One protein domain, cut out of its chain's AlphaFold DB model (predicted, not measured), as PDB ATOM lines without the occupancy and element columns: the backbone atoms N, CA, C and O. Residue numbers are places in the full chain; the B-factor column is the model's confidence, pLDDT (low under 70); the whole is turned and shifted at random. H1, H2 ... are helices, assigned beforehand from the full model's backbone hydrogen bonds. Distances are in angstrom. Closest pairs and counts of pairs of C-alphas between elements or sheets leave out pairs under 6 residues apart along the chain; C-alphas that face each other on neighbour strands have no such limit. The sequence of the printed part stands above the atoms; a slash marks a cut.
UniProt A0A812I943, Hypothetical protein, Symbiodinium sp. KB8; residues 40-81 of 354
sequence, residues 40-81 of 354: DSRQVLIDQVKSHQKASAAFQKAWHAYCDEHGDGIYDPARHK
ATOM      1  N   ASP A  40      23.586  14.808  24.641       72.81
ATOM      2  CA  ASP A  40      25.003  15.046  24.378       72.81
ATOM      3  C   ASP A  40      25.220  16.049  23.231       72.81
ATOM      4  O   ASP A  40      25.850  17.089  23.419       72.81
ATOM      5  N   SER A  41      24.558  15.857  22.083       84.25
ATOM      6  CA  SER A  41      24.670  16.772  20.934       84.25
ATOM      7  C   SER A  41      24.267  18.209  21.281       84.25
ATOM      8  O   SER A  41      24.908  19.170  20.852       84.25
ATOM      9  N   ARG A  42      23.234  18.384  22.117       89.31
ATOM     10  CA  ARG A  42      22.807  19.711  22.580       89.31
ATOM     11  C   ARG A  42      23.845  20.355  23.490       89.31
ATOM     12  O   ARG A  42      24.111  21.551  23.365       89.31
ATOM     13  N   GLN A  43      24.397  19.583  24.419       91.62
ATOM     14  CA  GLN A  43      25.376  20.078  25.374       91.62
ATOM     15  C   GLN A  43      26.678  20.480  24.667       91.62
ATOM     16  O   GLN A  43      27.195  21.567  24.927       91.62
ATOM     17  N   VAL A  44      27.115  19.696  23.675       93.75
ATOM     18  CA  VAL A  44      28.256  20.018  22.804       93.75
ATOM     19  C   VAL A  44      28.061  21.363  22.094       93.75
ATOM     20  O   VAL A  44      28.952  22.213  22.132       93.75
ATOM     21  N   LEU A  45      26.885  21.616  21.509       94.62
ATOM     22  CA  LEU A  45      26.590  22.886  20.827       94.62
ATOM     23  C   LEU A  45      26.566  24.080  21.792       94.62
ATOM     24  O   LEU A  45      27.090  25.154  21.480       94.62
ATOM     25  N   ILE A  46      25.995  23.899  22.986       96.00
ATOM     26  CA  ILE A  46      25.995  24.923  24.041       96.00
ATOM     27  C   ILE A  46      27.431  25.289  24.421       96.00
ATOM     28  O   ILE A  46      27.763  26.475  24.544       96.00
ATOM     29  N   ASP A  47      28.283  24.287  24.606       94.81
ATOM     30  CA  ASP A  47      29.660  24.493  25.034       94.81
ATOM     31  C   ASP A  47      30.526  25.088  23.918       94.81
ATOM     32  O   ASP A  47      31.340  25.976  24.190       94.81
ATOM     33  N   GLN A  48      30.269  24.739  22.654       94.56
ATOM     34  CA  GLN A  48      30.870  25.397  21.491       94.56
ATOM     35  C   GLN A  48      30.509  26.887  21.429       94.56
ATOM     36  O   GLN A  48      31.408  27.732  21.373       94.56
ATOM     37  N   VAL A  49      29.223  27.246  21.516       95.38
ATOM     38  CA  VAL A  49      28.795  28.658  21.501       95.38
ATOM     39  C   VAL A  49      29.420  29.427  22.667       95.38
ATOM     40  O   VAL A  49      29.948  30.525  22.469       95.38
ATOM     41  N   LYS A  50      29.451  28.847  23.873       96.25
ATOM     42  CA  LYS A  50      30.112  29.457  25.041       96.25
ATOM     43  C   LYS A  50      31.618  29.621  24.847       96.25
ATOM     44  O   LYS A  50      32.177  30.629  25.282       96.25
ATOM     45  N   SER A  51      32.283  28.654  24.221       94.62
ATOM     46  CA  SER A  51      33.712  28.729  23.906       94.62
ATOM     47  C   SER A  51      33.999  29.884  22.940       94.62
ATOM     48  O   SER A  51      34.823  30.753  23.236       94.62
ATOM     49  N   HIS A  52      33.232  29.994  21.853       92.69
ATOM     50  CA  HIS A  52      33.382  31.076  20.878       92.69
ATOM     51  C   HIS A  52      33.022  32.462  21.439       92.69
ATOM     52  O   HIS A  52      33.700  33.445  21.128       92.69
ATOM     53  N   GLN A  53      32.017  32.555  22.318       94.81
ATOM     54  CA  GLN A  53      31.704  33.789  23.051       94.81
ATOM     55  C   GLN A  53      32.883  34.263  23.911       94.81
ATOM     56  O   GLN A  53      33.147  35.463  23.974       94.81
ATOM     57  N   LYS A  54      33.603  33.338  24.561       91.75
ATOM     58  CA  LYS A  54      34.802  33.659  25.352       91.75
ATOM     59  C   LYS A  54      35.988  34.041  24.467       91.75
ATOM     60  O   LYS A  54      36.750  34.929  24.837       91.75
ATOM     61  N   ALA A  55      36.139  33.385  23.318       89.44
ATOM     62  CA  ALA A  55      37.260  33.600  22.408       89.44
ATOM     63  C   ALA A  55      37.182  34.943  21.661       89.44
ATOM     64  O   ALA A  55      38.214  35.556  21.391       89.44
ATOM     65  N   SER A  56      35.979  35.422  21.319       92.00
ATOM     66  CA  SER A  56      35.816  36.644  20.524       92.00
ATOM     67  C   SER A  56      34.629  37.497  20.962       92.00
ATOM     68  O   SER A  56      33.464  37.116  20.848       92.00
ATOM     69  N   ALA A  57      34.920  38.746  21.334       90.44
ATOM     70  CA  ALA A  57      33.893  39.749  21.612       90.44
ATOM     71  C   ALA A  57      33.040  40.089  20.371       90.44
ATOM     72  O   ALA A  57      31.895  40.521  20.508       90.44
ATOM     73  N   ALA A  58      33.577  39.912  19.157       90.31
ATOM     74  CA  ALA A  58      32.817  40.099  17.922       90.31
ATOM     75  C   ALA A  58      31.788  38.974  17.729       90.31
ATOM     76  O   ALA A  58      30.644  39.250  17.373       90.31
ATOM     77  N   PHE A  59      32.169  37.735  18.052       94.12
ATOM     78  CA  PHE A  59      31.265  36.587  18.039       94.12
ATOM     79  C   PHE A  59      30.156  36.737  19.086       94.12
ATOM     80  O   PHE A  59      28.989  36.517  18.779       94.12
ATOM     81  N   GLN A  60      30.488  37.211  20.292       95.25
ATOM     82  CA  GLN A  60      29.490  37.487  21.327       95.25
ATOM     83  C   GLN A  60      28.446  38.522  20.873       95.25
ATOM     84  O   GLN A  60      27.252  38.333  21.087       95.25
ATOM     85  N   LYS A  61      28.875  39.606  20.214       94.12
ATOM     86  CA  LYS A  61      27.945  40.605  19.663       94.12
ATOM     87  C   LYS A  61      27.074  40.035  18.544       94.12
ATOM     88  O   LYS A  61      25.891  40.348  18.502       94.12
ATOM     89  N   ALA A  62      27.648  39.212  17.665       94.25
ATOM     90  CA  ALA A  62      26.895  38.536  16.612       94.25
ATOM     91  C   ALA A  62      25.845  37.576  17.193       94.25
ATOM     92  O   ALA A  62      24.726  37.544  16.697       94.25
ATOM     93  N   TRP A  63      26.180  36.865  18.275       95.50
ATOM     94  CA  TRP A  63      25.234  36.024  19.010       95.50
ATOM     95  C   TRP A  63      24.091  36.837  19.614       95.50
ATOM     96  O   TRP A  63      22.935  36.484  19.426       95.50
ATOM     97  N   HIS A  64      24.390  37.954  20.285       95.25
ATOM     98  CA  HIS A  64      23.344  38.808  20.857       95.25
ATOM     99  C   HIS A  64      22.394  39.329  19.774       95.25
ATOM    100  O   HIS A  64      21.186  39.219  19.935       95.25
ATOM    101  N   ALA A  65      22.935  39.812  18.651       94.81
ATOM    102  CA  ALA A  65      22.124  40.275  17.528       94.81
ATOM    103  C   ALA A  65      21.258  39.148  16.938       94.81
ATOM    104  O   ALA A  65      20.095  39.373  16.621       94.81
ATOM    105  N   TYR A  66      21.798  37.929  16.839       95.69
ATOM    106  CA  TYR A  66      21.038  36.769  16.375       95.69
ATOM    107  C   TYR A  66      19.907  36.394  17.345       95.69
ATOM    108  O   TYR A  66      18.795  36.115  16.908       95.69
ATOM    109  N   CYS A  67      20.155  36.449  18.659       95.06
ATOM    110  CA  CYS A  67      19.135  36.224  19.687       95.06
ATOM    111  C   CYS A  67      18.073  37.329  19.749       95.06
ATOM    112  O   CYS A  67      16.933  37.041  20.105       95.06
ATOM    113  N   ASP A  68      18.423  38.574  19.424       94.81
ATOM    114  CA  ASP A  68      17.452  39.670  19.346       94.81
ATOM    115  C   ASP A  68      16.466  39.465  18.182       94.81
ATOM    116  O   ASP A  68      15.301  39.836  18.296       94.81
ATOM    117  N   GLU A  69      16.918  38.850  17.084       94.69
ATOM    118  CA  GLU A  69      16.107  38.599  15.885       94.69
ATOM    119  C   GLU A  69      15.337  37.265  15.942       94.69
ATOM    120  O   GLU A  69      14.176  37.217  15.547       94.69
ATOM    121  N   HIS A  70      15.950  36.196  16.471       91.94
ATOM    122  CA  HIS A  70      15.409  34.826  16.409       91.94
ATOM    123  C   HIS A  70      15.152  34.174  17.781       91.94
ATOM    124  O   HIS A  70      14.589  33.083  17.844       91.94
ATOM    125  N   GLY A  71      15.604  34.784  18.884       85.88
ATOM    126  CA  GLY A  71      15.688  34.151  20.209       85.88
ATOM    127  C   GLY A  71      14.980  34.904  21.339       85.88
ATOM    128  O   GLY A  71      15.391  34.773  22.495       85.88
ATOM    129  N   ASP A  72      13.971  35.721  21.022       90.25
ATOM    130  CA  ASP A  72      13.157  36.487  21.982       90.25
ATOM    131  C   ASP A  72      13.975  37.360  22.964       90.25
ATOM    132  O   ASP A  72      13.548  37.635  24.090       90.25
ATOM    133  N   GLY A  73      15.186  37.783  22.573       89.94
ATOM    134  CA  GLY A  73      16.088  38.571  23.423       89.94
ATOM    135  C   GLY A  73      16.700  37.795  24.600       89.94
ATOM    136  O   GLY A  73      17.241  38.393  25.535       89.94
ATOM    137  N   ILE A  74      16.626  36.460  24.594       92.38
ATOM    138  CA  ILE A  74      17.285  35.599  25.582       92.38
ATOM    139  C   ILE A  74      18.695  35.283  25.080       92.38
ATOM    140  O   ILE A  74      18.864  34.698  24.020       92.38
ATOM    141  N   TYR A  75      19.736  35.610  25.847       94.69
ATOM    142  CA  TYR A  75      21.128  35.413  25.395       94.69
ATOM    143  C   TYR A  75      21.791  34.124  25.893       94.69
ATOM    144  O   TYR A  75      22.938  33.852  25.536       94.69
ATOM    145  N   ASP A  76      21.107  33.340  26.727       95.56
ATOM    146  CA  ASP A  76      21.643  32.104  27.303       95.56
ATOM    147  C   ASP A  76      21.538  30.933  26.302       95.56
ATOM    148  O   ASP A  76      20.421  30.491  26.027       95.56
ATOM    149  N   PRO A  77      22.658  30.376  25.788       95.62
ATOM    150  CA  PRO A  77      22.632  29.261  24.837       95.62
ATOM    151  C   PRO A  77      21.893  28.026  25.367       95.62
ATOM    152  O   PRO A  77      21.277  27.302  24.591       95.62
ATOM    153  N   ALA A  78      21.884  27.806  26.689       94.75
ATOM    154  CA  ALA A  78      21.204  26.663  27.300       94.75
ATOM    155  C   ALA A  78      19.670  26.780  27.299       94.75
ATOM    156  O   ALA A  78      18.983  25.805  27.607       94.75
ATOM    157  N   ARG A  79      19.124  27.950  26.951       92.62
ATOM    158  CA  ARG A  79      17.676  28.186  26.830       92.62
ATOM    159  C   ARG A  79      17.157  28.051  25.401       92.62
ATOM    160  O   ARG A  79      15.947  28.023  25.210       92.62
ATOM    161  N   HIS A  80      18.050  27.922  24.423       94.25
ATOM    162  CA  HIS A  80      17.688  27.822  23.011       94.25
ATOM    163  C   HIS A  80      17.545  26.368  22.547       94.25
ATOM    164  O   HIS A  80      18.073  25.432  23.166       94.25
ATOM    165  N   LYS A  81      16.785  26.178  21.461       94.44
ATOM    166  CA  LYS A  81      16.614  24.886  20.776       94.44
ATOM    167  C   LYS A  81      17.878  24.540  19.975       94.44
ATOM    168  O   LYS A  81      18.608  25.435  19.560       94.44
TER     169      LYS A  81
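What this domain is: This is residues 40 to 81 of the 354 residues of the protein "Hypothetical protein" of Symbiodinium sp. KB8 (UniProt A0A812I943). Two helices, H1 and H2, meet near their ends at a tight corner and make a V. The stretch after H2, residues 71 to 81, turns back across the open side of the V toward H1. The printed part has 42 residues with two named helices, H1 then H2, and no named strand; the class is all helix. The whole is compact, with a radius of gyration of the C-alphas of 10.0 A, and flat, spanning 26 by 23 by 10 A.

Where its parts are: H1, the longest helix, covers residues 40 to 55 and is 22.3 A long, from C-alpha 40 at (25.003, 15.046, 24.378). H2 covers residues 57 to 70 and is 19.8 A long, ending with C-alpha 70 at (15.409, 34.826, 16.409).

How they stand to each other: H1 and H2 touch only at the corner by their tight link, Ser 56, H1 with residues 52 to 54 alone and H2 with residues 59 to 63 alone. The closest C-alphas are those of Gln 53 and Gln 60, 4.6 A apart. The helices run opposite ways at a steep tilt of 51 degrees. In H1 and H2 every O i to N i+4 pair is within hydrogen-bond range.

The domain as a whole: The two C-alphas farthest apart, those of Asp 40 and Ala 58, are 27.0 A apart. The printed part has no cut, and no printed residue has a pLDDT under 70.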